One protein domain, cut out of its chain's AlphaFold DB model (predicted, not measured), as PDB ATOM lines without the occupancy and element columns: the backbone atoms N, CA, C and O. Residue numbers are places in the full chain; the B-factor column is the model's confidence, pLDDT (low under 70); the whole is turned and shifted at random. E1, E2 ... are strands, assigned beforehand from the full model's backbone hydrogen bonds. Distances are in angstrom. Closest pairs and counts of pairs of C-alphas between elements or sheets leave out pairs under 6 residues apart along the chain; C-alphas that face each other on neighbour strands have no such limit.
ATOM      1  N   GLU A  25     190.777 155.087 256.037       91.81
ATOM      2  CA  GLU A  25     189.598 155.769 255.503       91.81
ATOM      3  C   GLU A  25     189.182 155.126 254.169       91.81
ATOM      4  O   GLU A  25     190.009 154.927 253.270       91.81
ATOM      5  N   GLN A  26     187.902 154.780 254.049       94.19
ATOM      6  CA  GLN A  26     187.312 154.247 252.829       94.19
ATOM      7  C   GLN A  26     186.705 155.389 252.011       94.19
ATOM      8  O   GLN A  26     185.878 156.155 252.507       94.19
ATOM      9  N   TYR A  27     187.076 155.448 250.734       97.00
ATOM     10  CA  TYR A  27     186.470 156.316 249.724       97.00
ATOM     11  C   TYR A  27     185.641 155.484 248.739       97.00
ATOM     12  O   TYR A  27     185.742 154.255 248.719       97.00
ATOM     13  N   LEU A  28     184.861 156.152 247.887       97.56
ATOM     14  CA  LEU A  28     184.069 155.483 246.847       97.56
ATOM     15  C   LEU A  28     184.943 154.797 245.787       97.56
ATOM     16  O   LEU A  28     184.603 153.718 245.314       97.56
ATOM     17  N   GLY A  29     186.084 155.389 245.424       97.56
ATOM     18  CA  GLY A  29     186.926 154.869 244.343       97.56
ATOM     19  C   GLY A  29     186.227 154.941 242.982       97.56
ATOM     20  O   GLY A  29     185.415 155.832 242.754       97.56
ATOM     21  N   ASN A  30     186.555 154.031 242.067       98.38
ATOM     22  CA  ASN A  30     185.997 154.041 240.712       98.38
ATOM     23  C   ASN A  30     184.555 153.517 240.694       98.38
ATOM     24  O   ASN A  30     184.248 152.509 241.329       98.38
ATOM     25  N   CYS A  31     183.704 154.161 239.903       98.38
ATOM     26  CA  CYS A  31     182.383 153.683 239.534       98.38
ATOM     27  C   CYS A  31     182.468 152.762 238.313       98.38
ATOM     28  O   CYS A  31     182.987 153.148 237.265       98.38
ATOM     29  N   THR A  32     181.949 151.545 238.452       97.44
ATOM     30  CA  THR A  32     182.038 150.492 237.431       97.44
ATOM     31  C   THR A  32     180.737 150.283 236.668       97.44
ATOM     32  O   THR A  32     180.768 149.784 235.548       97.44
ATOM     33  N   SER A  33     179.599 150.650 237.255       98.25
ATOM     34  CA  SER A  33     178.283 150.503 236.633       98.25
ATOM     35  C   SER A  33     177.241 151.394 237.303       98.25
ATOM     36  O   SER A  33     177.459 151.926 238.396       98.25
ATOM     37  N   TYR A  34     176.080 151.519 236.666       98.75
ATOM     38  CA  TYR A  34     174.896 152.132 237.251       98.75
ATOM     39  C   TYR A  34     173.648 151.289 236.967       98.75
ATOM     40  O   TYR A  34     173.624 150.484 236.037       98.75
ATOM     41  N   SER A  35     172.603 151.474 237.768       98.56
ATOM     42  CA  SER A  35     171.272 150.926 237.519       98.56
ATOM     43  C   SER A  35     170.206 151.988 237.755       98.56
ATOM     44  O   SER A  35     170.339 152.828 238.644       98.56
ATOM     45  N   VAL A  36     169.148 151.967 236.947       98.69
ATOM     46  CA  VAL A  36     168.049 152.934 237.025       98.69
ATOM     47  C   VAL A  36     166.766 152.220 237.434       98.69
ATOM     48  O   VAL A  36     166.442 151.156 236.911       98.69
ATOM     49  N   ASN A  37     166.025 152.817 238.364       98.19
ATOM     50  CA  ASN A  37     164.696 152.382 238.774       98.19
ATOM     51  C   ASN A  37     163.817 153.619 239.008       98.19
ATOM     52  O   ASN A  37     163.952 154.306 240.023       98.19
ATOM     53  N   GLY A  38     162.943 153.923 238.044       98.19
ATOM     54  CA  GLY A  38     162.102 155.118 238.079       98.19
ATOM     55  C   GLY A  38     162.941 156.388 238.234       98.19
ATOM     56  O   GLY A  38     163.870 156.627 237.465       98.19
ATOM     57  N   ASN A  39     162.646 157.185 239.258       98.44
ATOM     58  CA  ASN A  39     163.354 158.429 239.557       98.44
ATOM     59  C   ASN A  39     164.684 158.246 240.318       98.44
ATOM     60  O   ASN A  39     165.269 159.234 240.763       98.44
ATOM     61  N   LYS A  40     165.164 157.007 240.480       98.75
ATOM     62  CA  LYS A  40     166.413 156.673 241.176       98.75
ATOM     63  C   LYS A  40     167.438 156.107 240.205       98.75
ATOM     64  O   LYS A  40     167.127 155.228 239.405       98.75
ATOM     65  N   VAL A  41     168.681 156.544 240.349       98.81
ATOM     66  CA  VAL A  41     169.860 155.915 239.750       98.81
ATOM     67  C   VAL A  41     170.837 155.537 240.855       98.81
ATOM     68  O   VAL A  41     171.090 156.328 241.763       98.81
ATOM     69  N   VAL A  42     171.378 154.324 240.795       98.88
ATOM     70  CA  VAL A  42     172.364 153.803 241.742       98.88
ATOM     71  C   VAL A  42     173.666 153.528 241.007       98.88
ATOM     72  O   VAL A  42     173.708 152.683 240.122       98.88
ATOM     73  N   PHE A  43     174.733 154.203 241.410       98.81
ATOM     74  CA  PHE A  43     176.094 154.001 240.929       98.81
ATOM     75  C   PHE A  43     176.822 153.006 241.833       98.81
ATOM     76  O   PHE A  43     176.894 153.206 243.047       98.81
ATOM     77  N   SER A  44     177.373 151.945 241.244       98.69
ATOM     78  CA  SER A  44     178.188 150.954 241.950       98.69
ATOM     79  C   SER A  44     179.656 151.356 241.894       98.69
ATOM     80  O   SER A  44     180.189 151.597 240.810       98.69
ATOM     81  N   CYS A  45     180.289 151.455 243.062       98.44
ATOM     82  CA  CYS A  45     181.665 151.913 243.231       98.44
ATOM     83  C   CYS A  45     182.541 150.816 243.874       98.44
ATOM     84  O   CYS A  45     182.150 149.648 243.945       98.44
ATOM     85  N   ALA A  46     183.753 151.158 244.319       96.94
ATOM     86  CA  ALA A  46     184.687 150.194 244.895       96.94
ATOM     87  C   ALA A  46     184.189 149.626 246.235       96.94
ATOM     88  O   ALA A  46     183.440 150.273 246.970       96.94
ATOM     89  N   ASN A  47     184.658 148.424 246.586       94.19
ATOM     90  CA  ASN A  47     184.415 147.782 247.887       94.19
ATOM     91  C   ASN A  47     182.924 147.698 248.271       94.19
ATOM     92  O   ASN A  47     182.571 147.921 249.425       94.19
ATOM     93  N   ASN A  48     182.054 147.409 247.296       96.25
ATOM     94  CA  ASN A  48     180.589 147.358 247.423       96.25
ATOM     95  C   ASN A  48     179.899 148.688 247.749       96.25
ATOM     96  O   ASN A  48     178.672 148.713 247.840       96.25
ATOM     97  N   SER A  49     180.640 149.789 247.873       97.88
ATOM     98  CA  SER A  49     180.041 151.097 248.116       97.88
ATOM     99  C   SER A  49     179.167 151.535 246.941       97.88
ATOM    100  O   SER A  49     179.429 151.207 245.778       97.88
ATOM    101  N   LYS A  50     178.093 152.262 247.243       98.75
ATOM    102  CA  LYS A  50     177.127 152.728 246.245       98.75
ATOM    103  C   LYS A  50     176.685 154.153 246.522       98.75
ATOM    104  O   LYS A  50     176.581 154.574 247.674       98.75
ATOM    105  N   VAL A  51     176.354 154.871 245.454       98.81
ATOM    106  CA  VAL A  51     175.745 156.204 245.520       98.81
ATOM    107  C   VAL A  51     174.411 156.171 244.799       98.81
ATOM    108  O   VAL A  51     174.359 155.856 243.616       98.81
ATOM    109  N   MET A  52     173.331 156.511 245.494       98.88
ATOM    110  CA  MET A  52     172.019 156.716 244.893       98.88
ATOM    111  C   MET A  52     171.765 158.209 244.701       98.88
ATOM    112  O   MET A  52     171.872 158.983 245.655       98.88
ATOM    113  N   LEU A  53     171.369 158.591 243.488       98.88
ATOM    114  CA  LEU A  53     170.734 159.874 243.207       98.88
ATOM    115  C   LEU A  53     169.250 159.623 242.937       98.88
ATOM    116  O   LEU A  53     168.902 158.799 242.093       98.88
ATOM    117  N   GLN A  54     168.382 160.325 243.655       98.75
ATOM    118  CA  GLN A  54     166.937 160.312 243.455       98.75
ATOM    119  C   GLN A  54     166.486 161.716 243.060       98.75
ATOM    120  O   GLN A  54     166.697 162.668 243.812       98.75
ATOM    121  N   LEU A  55     165.868 161.841 241.889       98.69
ATOM    122  CA  LEU A  55     165.289 163.099 241.426       98.69
ATOM    123  C   LEU A  55     163.889 163.245 242.035       98.69
ATOM    124  O   LEU A  55     162.952 162.555 241.636       98.69
ATOM    125  N   CYS A  56     163.763 164.099 243.052       98.44
ATOM    126  CA  CYS A  56     162.476 164.442 243.669       98.44
ATOM    127  C   CYS A  56     161.703 165.429 242.780       98.44
ATOM    128  O   CYS A  56     160.495 165.304 242.598       98.44
ATOM    129  N   SER A  57     162.431 166.368 242.177       98.44
ATOM    130  CA  SER A  57     162.028 167.255 241.080       98.44
ATOM    131  C   SER A  57     163.269 167.537 240.217       98.44
ATOM    132  O   SER A  57     164.337 166.978 240.483       98.44
ATOM    133  N   GLY A  58     163.190 168.405 239.204       97.75
ATOM    134  CA  GLY A  58     164.397 168.815 238.483       97.75
ATOM    135  C   GLY A  58     165.284 169.815 239.228       97.75
ATOM    136  O   GLY A  58     166.367 170.125 238.734       97.75
ATOM    137  N   GLU A  59     164.875 170.275 240.412       98.25
ATOM    138  CA  GLU A  59     165.650 171.165 241.291       98.25
ATOM    139  C   GLU A  59     166.122 170.466 242.574       98.25
ATOM    140  O   GLU A  59     167.140 170.846 243.153       98.25
ATOM    141  N   VAL A  60     165.407 169.425 243.020       98.62
ATOM    142  CA  VAL A  60     165.675 168.728 244.282       98.62
ATOM    143  C   VAL A  60     166.199 167.322 244.012       98.62
ATOM    144  O   VAL A  60     165.481 166.448 243.523       98.62
ATOM    145  N   VAL A  61     167.456 167.095 244.396       98.69
ATOM    146  CA  VAL A  61     168.133 165.799 244.278       98.69
ATOM    147  C   VAL A  61     168.422 165.247 245.668       98.69
ATOM    148  O   VAL A  61     169.221 165.809 246.418       98.69
ATOM    149  N   LYS A  62     167.813 164.111 246.007       98.75
ATOM    150  CA  LYS A  62     168.168 163.344 247.202       98.75
ATOM    151  C   LYS A  62     169.382 162.471 246.888       98.75
ATOM    152  O   LYS A  62     169.368 161.679 245.948       98.75
ATOM    153  N   ILE A  63     170.428 162.610 247.698       98.81
ATOM    154  CA  ILE A  63     171.689 161.877 247.555       98.81
ATOM    155  C   ILE A  63     171.828 160.938 248.752       98.81
ATOM    156  O   ILE A  63     171.788 161.387 249.897       98.81
ATOM    157  N   TRP A  64     172.012 159.642 248.502       98.75
ATOM    158  CA  TRP A  64     172.306 158.657 249.544       98.75
ATOM    159  C   TRP A  64     173.583 157.911 249.184       98.75
ATOM    160  O   TRP A  64     173.631 157.190 248.192       98.75
ATOM    161  N   VAL A  65     174.623 158.078 249.996       98.38
ATOM    162  CA  VAL A  65     175.872 157.324 249.864       98.38
ATOM    163  C   VAL A  65     175.906 156.208 250.903       98.38
ATOM    164  O   VAL A  65     175.624 156.450 252.075       98.38
ATOM    165  N   SER A  66     176.240 154.995 250.474       97.88
ATOM    166  CA  SER A  66     176.349 153.815 251.327       97.88
ATOM    167  C   SER A  66     177.734 153.181 251.180       97.88
ATOM    168  O   SER A  66     178.181 152.902 250.066       97.88
ATOM    169  N   ALA A  67     178.418 152.960 252.306       97.12
ATOM    170  CA  ALA A  67     179.759 152.375 252.331       97.12
ATOM    171  C   ALA A  67     179.757 150.859 252.064       97.12
ATOM    172  O   ALA A  67     180.738 150.343 251.536       97.12
ATOM    173  N   ASP A  68     178.667 150.168 252.406       96.00
ATOM    174  CA  ASP A  68     178.481 148.721 252.232       96.00
ATOM    175  C   ASP A  68     177.533 148.373 251.068       96.00
ATOM    176  O   ASP A  68     177.362 147.203 250.728       96.00
ATOM    177  N   GLY A  69     176.921 149.389 250.453       97.00
ATOM    178  CA  GLY A  69     175.988 149.245 249.340       97.00
ATOM    179  C   GLY A  69     174.543 148.974 249.760       97.00
ATOM    180  O   GLY A  69     173.688 148.824 248.881       97.00
ATOM    181  N   ASN A  70     174.258 148.938 251.064       97.38
ATOM    182  CA  ASN A  70     172.913 148.800 251.602       97.38
ATOM    183  C   ASN A  70     172.311 150.184 251.874       97.38
ATOM    184  O   ASN A  70     172.891 151.013 252.575       97.38
ATOM    185  N   VAL A  91     164.765 158.409 235.365       97.50
ATOM    186  CA  VAL A  91     166.033 159.144 235.209       97.50
ATOM    187  C   VAL A  91     166.709 158.713 233.912       97.50
ATOM    188  O   VAL A  91     166.990 157.532 233.715       97.50
ATOM    189  N   ASN A  92     167.004 159.671 233.039       97.88
ATOM    190  CA  ASN A  92     167.815 159.417 231.859       97.88
ATOM    191  C   ASN A  92     169.291 159.645 232.207       97.88
ATOM    192  O   ASN A  92     169.670 160.744 232.615       97.88
ATOM    193  N   VAL A  93     170.096 158.593 232.071       98.56
ATOM    194  CA  VAL A  93     171.541 158.632 232.290       98.56
ATOM    195  C   VAL A  93     172.217 158.500 230.933       98.56
ATOM    196  O   VAL A  93     172.130 157.457 230.288       98.56
ATOM    197  N   LYS A  94     172.905 159.555 230.507       98.56
ATOM    198  CA  LYS A  94     173.751 159.541 229.317       98.56
ATOM    199  C   LYS A  94     175.149 159.099 229.718       98.56
ATOM    200  O   LYS A  94     175.828 159.767 230.494       98.56
ATOM    201  N   GLU A  95     175.566 157.943 229.222       98.44
ATOM    202  CA  GLU A  95     176.889 157.400 229.498       98.44
ATOM    203  C   GLU A  95     177.908 157.885 228.463       98.44
ATOM    204  O   GLU A  95     177.737 157.694 227.265       98.44
ATOM    205  N   GLU A  96     178.989 158.484 228.954       98.19
ATOM    206  CA  GLU A  96     180.154 158.921 228.186       98.19
ATOM    207  C   GLU A  96     181.383 158.077 228.578       98.19
ATOM    208  O   GLU A  96     181.349 157.369 229.594       98.19
ATOM    209  N   PRO A  97     182.506 158.132 227.832       98.06
ATOM    210  CA  PRO A  97     183.678 157.304 228.125       98.06
ATOM    211  C   PRO A  97     184.203 157.448 229.562       98.06
ATOM    212  O   PRO A  97     184.501 156.450 230.215       98.06
ATOM    213  N   SER A  98     184.274 158.679 230.080       97.88
ATOM    214  CA  SER A  98     184.818 158.977 231.412       97.88
ATOM    215  C   SER A  98     183.780 159.447 232.430       97.88
ATOM    216  O   SER A  98     184.107 159.557 233.612       97.88
ATOM    217  N   THR A  99     182.539 159.707 232.010       98.56
ATOM    218  CA  THR A  99     181.501 160.290 232.871       98.56
ATOM    219  C   THR A  99     180.109 159.726 232.606       98.56
ATOM    220  O   THR A  99     179.856 159.130 231.567       98.56
ATOM    221  N   TYR A 100     179.191 159.958 233.537       98.81
ATOM    222  CA  TYR A 100     177.752 159.888 233.307       98.81
ATOM    223  C   TYR A 100     177.160 161.293 233.411       98.81
ATOM    224  O   TYR A 100     177.591 162.085 234.253       98.81
ATOM    225  N   GLU A 101     176.174 161.598 232.581       98.62
ATOM    226  CA  GLU A 101     175.473 162.879 232.558       98.62
ATOM    227  C   GLU A 101     173.978 162.656 232.796       98.62
ATOM    228  O   GLU A 101     173.363 161.771 232.204       98.62
ATOM    229  N   ILE A 102     173.389 163.463 233.673       98.69
ATOM    230  CA  ILE A 102     171.951 163.489 233.944       98.69
ATOM    231  C   ILE A 102     171.496 164.935 233.808       98.69
ATOM    232  O   ILE A 102     172.090 165.849 234.387       98.69
ATOM    233  N   PHE A 103     170.433 165.148 233.045       98.12
ATOM    234  CA  PHE A 103     169.914 166.478 232.759       98.12
ATOM    235  C   PHE A 103     168.492 166.629 233.278       98.12
ATOM    236  O   PHE A 103     167.652 165.752 233.083       98.12
ATOM    237  N   THR A 104     168.231 167.772 233.905       97.88
ATOM    238  CA  THR A 104     166.887 168.226 234.272       97.88
ATOM    239  C   THR A 104     166.617 169.581 233.613       97.88
ATOM    240  O   THR A 104     167.457 170.127 232.890       97.88
ATOM    241  N   GLU A 105     165.447 170.162 233.849       96.69
ATOM    242  CA  GLU A 105     165.102 171.501 233.381       96.69
ATOM    243  C   GLU A 105     166.013 172.599 233.967       96.69
ATOM    244  O   GLU A 105     166.303 173.572 233.266       96.69
ATOM    245  N   GLN A 106     166.528 172.428 235.196       98.06
ATOM    246  CA  GLN A 106     167.406 173.414 235.851       98.06
ATOM    247  C   GLN A 106     168.854 172.958 236.053       98.06
ATOM    248  O   GLN A 106     169.741 173.810 236.127       98.06
ATOM    249  N   LEU A 107     169.117 171.653 236.140       98.62
ATOM    250  CA  LEU A 107     170.415 171.115 236.537       98.62
ATOM    251  C   LEU A 107     171.097 170.353 235.399       98.62
ATOM    252  O   LEU A 107     170.467 169.730 234.534       98.62
ATOM    253  N   ARG A 108     172.426 170.385 235.423       98.69
ATOM    254  CA  ARG A 108     173.294 169.467 234.684       98.69
ATOM    255  C   ARG A 108     174.122 168.722 235.723       98.69
ATOM    256  O   ARG A 108     174.923 169.330 236.424       98.69
ATOM    257  N   ILE A 109     173.890 167.427 235.876       98.81
ATOM    258  CA  ILE A 109     174.595 166.591 236.845       98.81
ATOM    259  C   ILE A 109     175.613 165.759 236.079       98.81
ATOM    260  O   ILE A 109     175.263 165.049 235.139       98.81
ATOM    261  N   ARG A 110     176.872 165.837 236.495       98.81
ATOM    262  CA  ARG A 110     177.980 165.074 235.932       98.81
ATOM    263  C   ARG A 110     178.577 164.191 237.015       98.81
ATOM    264  O   ARG A 110     178.895 164.662 238.104       98.81
ATOM    265  N   VAL A 111     178.745 162.917 236.696       98.81
ATOM    266  CA  VAL A 111     179.381 161.927 237.562       98.81
ATOM    267  C   VAL A 111     180.654 161.440 236.884       98.81
ATOM    268  O   VAL A 111     180.585 160.841 235.814       98.81
ATOM    269  N   ASN A 112     181.821 161.696 237.475       98.75
ATOM    270  CA  ASN A 112     183.080 161.104 237.012       98.75
ATOM    271  C   ASN A 112     183.098 159.600 237.325       98.75
ATOM    272  O   ASN A 112     182.619 159.198 238.382       98.75
ATOM    273  N   LYS A 113     183.618 158.764 236.419       98.62
ATOM    274  CA  LYS A 113     183.749 157.321 236.656       98.62
ATOM    275  C   LYS A 113     184.971 156.967 237.502       98.62
ATOM    276  O   LYS A 113     184.878 156.068 238.329       98.62
ATOM    277  N   ALA A 114     186.116 157.619 237.312       97.38
ATOM    278  CA  ALA A 114     187.387 157.164 237.877       97.38
ATOM    279  C   ALA A 114     188.253 158.336 238.381       97.38
ATOM    280  O   ALA A 114     189.023 158.902 237.602       97.38
ATOM    281  N   PRO A 115     188.178 158.688 239.680       97.56
ATOM    282  CA  PRO A 115     187.269 158.151 240.704       97.56
ATOM    283  C   PRO A 115     185.850 158.734 240.595       97.56
ATOM    284  O   PRO A 115     185.626 159.704 239.871       97.56
ATOM    285  N   PHE A 116     184.896 158.167 241.342       98.62
ATOM    286  CA  PHE A 116     183.556 158.730 241.493       98.62
ATOM    287  C   PHE A 116     183.645 160.167 242.007       98.62
ATOM    288  O   PHE A 116     184.209 160.415 243.075       98.62
ATOM    289  N   GLN A 117     183.058 161.101 241.263       98.75
ATOM    290  CA  GLN A 117     182.896 162.493 241.684       98.75
ATOM    291  C   GLN A 117     181.550 163.009 241.207       98.75
ATOM    292  O   GLN A 117     181.281 162.995 240.007       98.75
ATOM    293  N   LEU A 118     180.732 163.504 242.128       98.88
ATOM    294  CA  LEU A 118     179.488 164.190 241.824       98.88
ATOM    295  C   LEU A 118     179.743 165.682 241.613       98.88
ATOM    296  O   LEU A 118     180.264 166.369 242.494       98.88
ATOM    297  N   GLN A 119     179.301 166.186 240.466       98.88
ATOM    298  CA  GLN A 119     179.310 167.599 240.118       98.88
ATOM    299  C   GLN A 119     177.907 168.009 239.673       98.88
ATOM    300  O   GLN A 119     177.288 167.341 238.846       98.88
ATOM    301  N   ILE A 120     177.398 169.106 240.222       98.81
ATOM    302  CA  ILE A 120     176.093 169.669 239.880       98.81
ATOM    303  C   ILE A 120     176.316 171.093 239.390       98.81
ATOM    304  O   ILE A 120     176.879 171.934 240.098       98.81
ATOM    305  N   PHE A 121     175.864 171.346 238.173       98.88
ATOM    306  CA  PHE A 121     175.889 172.639 237.516       98.88
ATOM    307  C   PHE A 121     174.458 173.138 237.326       98.88
ATOM    308  O   PHE A 121     173.511 172.344 237.274       98.88
ATOM    309  N   ASP A 122     174.304 174.448 237.174       98.31
ATOM    310  CA  ASP A 122     173.071 175.002 236.626       98.31
ATOM    311  C   ASP A 122     172.957 174.722 235.113       98.31
ATOM    312  O   ASP A 122     173.876 174.218 234.456       98.31
ATOM    313  N   LYS A 123     171.813 175.079 234.527       96.00
ATOM    314  CA  LYS A 123     171.570 174.967 233.080       96.00
ATOM    315  C   LYS A 123     172.525 175.793 232.207       96.00
ATOM    316  O   LYS A 123     172.589 175.536 231.007       96.00
ATOM    317  N   TYR A 124     173.254 176.750 232.786       97.12
ATOM    318  CA  TYR A 124     174.250 177.588 232.115       97.12
ATOM    319  C   TYR A 124     175.681 177.058 232.284       97.12
ATOM    320  O   TYR A 124     176.630 177.754 231.931       97.12
ATOM    321  N   GLN A 125     175.845 175.826 232.785       96.31
ATOM    322  CA  GLN A 125     177.141 175.177 233.012       96.31
ATOM    323  C   GLN A 125     178.002 175.872 234.081       96.31
ATOM    324  O   GLN A 125     179.215 175.661 234.142       96.31
ATOM    325  N   LYS A 126     177.401 176.670 234.974       98.19
ATOM    326  CA  LYS A 126     178.099 177.180 236.157       98.19
ATOM    327  C   LYS A 126     178.091 176.110 237.239       98.19
ATOM    328  O   LYS A 126     177.035 175.628 237.644       98.19
ATOM    329  N   LEU A 127     179.274 175.755 237.740       98.44
ATOM    330  CA  LEU A 127     179.409 174.779 238.820       98.44
ATOM    331  C   LEU A 127     178.791 175.326 240.115       98.44
ATOM    332  O   LEU A 127     179.176 176.397 240.592       98.44
ATOM    333  N   LEU A 128     177.845 174.581 240.687       98.44
ATOM    334  CA  LEU A 128     177.171 174.933 241.938       98.44
ATOM    335  C   LEU A 128     177.731 174.141 243.116       98.44
ATOM    336  O   LEU A 128     177.953 174.706 244.178       98.44
ATOM    337  N   PHE A 129     177.948 172.841 242.920       98.69
ATOM    338  CA  PHE A 129     178.288 171.908 243.988       98.69
ATOM    339  C   PHE A 129     179.143 170.766 243.436       98.69
ATOM    340  O   PHE A 129     178.757 170.124 242.461       98.69
ATOM    341  N   SER A 130     180.300 170.501 244.046       98.69
ATOM    342  CA  SER A 130     181.229 169.454 243.601       98.69
ATOM    343  C   SER A 130     181.826 168.706 244.778       98.69
ATOM    344  O   SER A 130     182.200 169.323 245.775       98.69
ATOM    345  N   ASP A 131     181.996 167.396 244.627       98.75
ATOM    346  CA  ASP A 131     182.904 166.611 245.466       98.75
ATOM    347  C   ASP A 131     184.328 167.176 245.435       98.75
ATOM    348  O   ASP A 131     184.802 167.641 244.393       98.75
ATOM    349  N   TYR A 132     185.005 167.132 246.586       98.25
ATOM    350  CA  TYR A 132     186.416 167.491 246.703       98.25
ATOM    351  C   TYR A 132     187.307 166.292 246.363       98.25
ATOM    352  O   TYR A 132     187.429 165.356 247.159       98.25
ATOM    353  N   ALA A 133     187.954 166.348 245.195       97.19
ATOM    354  CA  ALA A 133     188.859 165.307 244.702       97.19
ATOM    355  C   ALA A 133     188.217 163.902 244.786       97.19
ATOM    356  O   ALA A 133     187.025 163.755 244.529       97.19
ATOM    357  N   GLU A 134     188.975 162.861 245.114       96.12
ATOM    358  CA  GLU A 134     188.472 161.499 245.352       96.12
ATOM    359  C   GLU A 134     187.770 161.330 246.712       96.12
ATOM    360  O   GLU A 134     187.240 160.262 247.021       96.12
ATOM    361  N   LYS A 135     187.769 162.382 247.539       97.38
ATOM    362  CA  LYS A 135     187.335 162.364 248.942       97.38
ATOM    363  C   LYS A 135     185.934 162.941 249.129       97.38
ATOM    364  O   LYS A 135     185.614 163.405 250.224       97.38
ATOM    365  N   GLY A 136     185.103 162.915 248.083       97.50
ATOM    366  CA  GLY A 136     183.712 163.376 248.124       97.50
ATOM    367  C   GLY A 136     182.918 162.749 249.270       97.50
ATOM    368  O   GLY A 136     182.259 163.453 250.031       97.50
ATOM    369  N   PHE A 137     183.086 161.440 249.462       98.19
ATOM    370  CA  PHE A 137     182.582 160.685 250.605       98.19
ATOM    371  C   PHE A 137     183.722 159.933 251.292       98.19
ATOM    372  O   PHE A 137     184.563 159.327 250.626       98.19
ATOM    373  N   VAL A 138     183.722 159.961 252.624       97.94
ATOM    374  CA  VAL A 138     184.693 159.269 253.471       97.94
ATOM    375  C   VAL A 138     183.952 158.487 254.545       97.94
ATOM    376  O   VAL A 138     183.133 159.047 255.280       97.94
ATOM    377  N   TYR A 139     184.277 157.204 254.655       96.75
ATOM    378  CA  TYR A 139     183.823 156.333 255.727       96.75
ATOM    379  C   TYR A 139     185.009 155.890 256.584       96.75
ATOM    380  O   TYR A 139     185.982 155.333 256.079       96.75
ATOM    381  N   ASP A 140     184.917 156.118 257.891       95.31
ATOM    382  CA  ASP A 140     185.883 155.638 258.878       95.31
ATOM    383  C   ASP A 140     185.140 155.014 260.056       95.31
ATOM    384  O   ASP A 140     184.642 155.709 260.942       95.31
ATOM    385  N   SER A 141     185.093 153.682 260.095       89.44
ATOM    386  CA  SER A 141     184.669 152.947 261.292       89.44
ATOM    387  C   SER A 141     183.295 153.363 261.839       89.44
ATOM    388  O   SER A 141     183.129 153.507 263.050       89.44
ATOM    389  N   GLY A 142     182.319 153.592 260.957       89.56
ATOM    390  CA  GLY A 142     180.976 154.060 261.320       89.56
ATOM    391  C   GLY A 142     180.806 155.580 261.267       89.56
ATOM    392  O   GLY A 142     179.680 156.070 261.283       89.56
ATOM    393  N   LYS A 143     181.897 156.344 261.155       95.75
ATOM    394  CA  LYS A 143     181.852 157.790 260.927       95.75
ATOM    395  C   LYS A 143     181.718 158.059 259.437       95.75
ATOM    396  O   LYS A 143     182.466 157.507 258.633       95.75
ATOM    397  N   ILE A 144     180.801 158.951 259.090       96.44
ATOM    398  CA  ILE A 144     180.592 159.427 257.724       96.44
ATOM    399  C   ILE A 144     181.020 160.890 257.623       96.44
ATOM    400  O   ILE A 144     180.700 161.705 258.490       96.44
ATOM    401  N   ARG A 145     181.746 161.232 256.559       97.94
ATOM    402  CA  ARG A 145     182.101 162.611 256.208       97.94
ATOM    403  C   ARG A 145     181.890 162.821 254.718       97.94
ATOM    404  O   ARG A 145     182.067 161.913 253.913       97.94
ATOM    405  N   THR A 146     181.506 164.036 254.358       98.31
ATOM    406  CA  THR A 146     181.373 164.475 252.972       98.31
ATOM    407  C   THR A 146     182.226 165.721 252.783       98.31
ATOM    408  O   THR A 146     182.096 166.658 253.567       98.31
ATOM    409  N   ASN A 147     183.094 165.732 251.771       98.44
ATOM    410  CA  ASN A 147     183.946 166.881 251.466       98.44
ATOM    411  C   ASN A 147     183.553 167.467 250.112       98.44
ATOM    412  O   ASN A 147     183.402 166.743 249.127       98.44
ATOM    413  N   LYS A 148     183.407 168.789 250.060       98.50
ATOM    414  CA  LYS A 148     183.003 169.524 248.862       98.50
ATOM    415  C   LYS A 148     184.021 170.601 248.544       98.50
ATOM    416  O   LYS A 148     184.724 171.072 249.436       98.50
ATOM    417  N   VAL A 149     184.122 170.951 247.267       98.25
ATOM    418  CA  VAL A 149     184.937 172.090 246.841       98.25
ATOM    419  C   VAL A 149     184.326 173.357 247.430       98.25
ATOM    420  O   VAL A 149     183.134 173.590 247.252       98.25
ATOM    421  N   LEU A 150     185.152 174.148 248.110       97.56
ATOM    422  CA  LEU A 150     184.805 175.472 248.607       97.56
ATOM    423  C   LEU A 150     185.427 176.521 247.690       97.56
ATOM    424  O   LEU A 150     186.638 176.493 247.462       97.56
ATOM    425  N   ARG A 151     184.616 177.438 247.161       96.75
ATOM    426  CA  ARG A 151     185.128 178.578 246.384       96.75
ATOM    427  C   ARG A 151     185.430 179.767 247.291       96.75
ATOM    428  O   ARG A 151     184.810 179.935 248.335       96.75
ATOM    429  N   ASN A 152     186.353 180.624 246.855       96.44
ATOM    430  CA  ASN A 152     186.791 181.794 247.627       96.44
ATOM    431  C   ASN A 152     185.659 182.794 247.917       96.44
ATOM    432  O   ASN A 152     185.713 183.507 248.912       96.44
ATOM    433  N   ASP A 153     184.656 182.872 247.042       96.62
ATOM    434  CA  ASP A 153     183.507 183.776 247.143       96.62
ATOM    435  C   ASP A 153     182.260 183.112 247.758       96.62
ATOM    436  O   ASP A 153     181.193 183.724 247.823       96.62
ATOM    437  N   GLU A 154     182.371 181.865 248.219       97.25
ATOM    438  CA  GLU A 154     181.237 181.090 248.707       97.25
ATOM    439  C   GLU A 154     180.913 181.404 250.172       97.25
ATOM    440  O   GLU A 154     181.754 181.329 251.073       97.25
ATOM    441  N   GLN A 155     179.653 181.768 250.410       97.56
ATOM    442  CA  GLN A 155     179.134 182.158 251.719       97.56
ATOM    443  C   GLN A 155     178.076 181.167 252.202       97.56
ATOM    444  O   GLN A 155     177.237 180.721 251.417       97.56
ATOM    445  N   PHE A 156     178.074 180.857 253.501       97.62
ATOM    446  CA  PHE A 156     177.104 179.940 254.108       97.62
ATOM    447  C   PHE A 156     176.252 180.634 255.167       97.62
ATOM    448  O   PHE A 156     176.753 181.393 255.996       97.62
TER     449      PHE A 156
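AT A GLANCE: This is residues 25 to 70 and 91 to 156 of the 170 residues of the protein "DUF4968 domain-containing protein" of Flavobacterium johnsoniae (UniProt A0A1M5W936). Two antiparallel sheets, E1 to E4 and E5 to E9, make a sandwich, partly face to face, with their strands running in nearly the same line. The small hairpin E10 and E11 lies off at one end, farthest from the mean of the C-alphas, and residues 26 to 27 run beside E10. The printed part has 112 residues with no named helix and eleven named strands, E1 to E11 in order along the chain; the class is all strand, with 56 residues in named strands. The sheet orders are E1 E2 E3 E4, E5 E6 E7 E8 E9 and E10 E11. The whole is compact and rounded, with a radius of gyration of the C-alphas of 13.6 A and spans of 38 by 36 by 27 A.

HOW THE PARTS SIT: Residues 26 to 27 pair antiparallel with residues 138 to 139 of E10, residues 137 to 140. E1, residues 33 to 37, E2, residues 40 to 44, E3, residues 50 to 55, and E4, residues 61 to 66, form a meander, each strand the antiparallel neighbour of the one before. N 35 and O 42 are 2.9 A apart between E1 and E2, N 43 and O 51 2.8 A between E2 and E3, and N 52 and O 64 2.8 A between E3 and E4. This sheet is twisted, with C-alphas up to 4.4 A off its best plane. E5, residues 93 to 95, E6, residues 99 to 103, E7, residues 107 to 113, E8, residues 116 to 122, and E9, residues 127 to 130, form a second meander. Its N and O pairs within hydrogen-bond range include N 94 and O 101, 2.8 A, N 102 and O 109, 2.9 A, N 110 and O 119, 2.8 A, and N 120 and O 129, 2.8 A. The two sheets' facing parts are 11.1 A centre to centre, their best planes 8 degrees apart and their strands at 14 degrees. E2 and E5 are only just apart, their closest C-alphas 8.1 A from each other. E10 and E11, residues 143 to 146, form a hairpin, with N 138 and O 145 2.9 A apart.

IN THESE COORDINATES: E1 begins at C-alpha 33 (178.283, 150.503, 236.633). E3 is 16.5 A long and E4 16.1 A. E7 is 19.2 A and E8 20.0 A, from C-alpha 116 (183.556, 158.730, 241.493). E11 ends at C-alpha 146 (181.373, 164.475, 252.972).

THE WHOLE: The two C-alphas farthest apart, of Tyr 124 and Ser 141, are 39.6 A apart. Residues 71 to 90 are not printed, and C-alphas 70 and 91 are 20.6 A apart across this cut. Of the links printed whole, E9 to E10 is short and the others are tight. The mean pLDDT of the printed part is 97.7, and no printed residue is under 70.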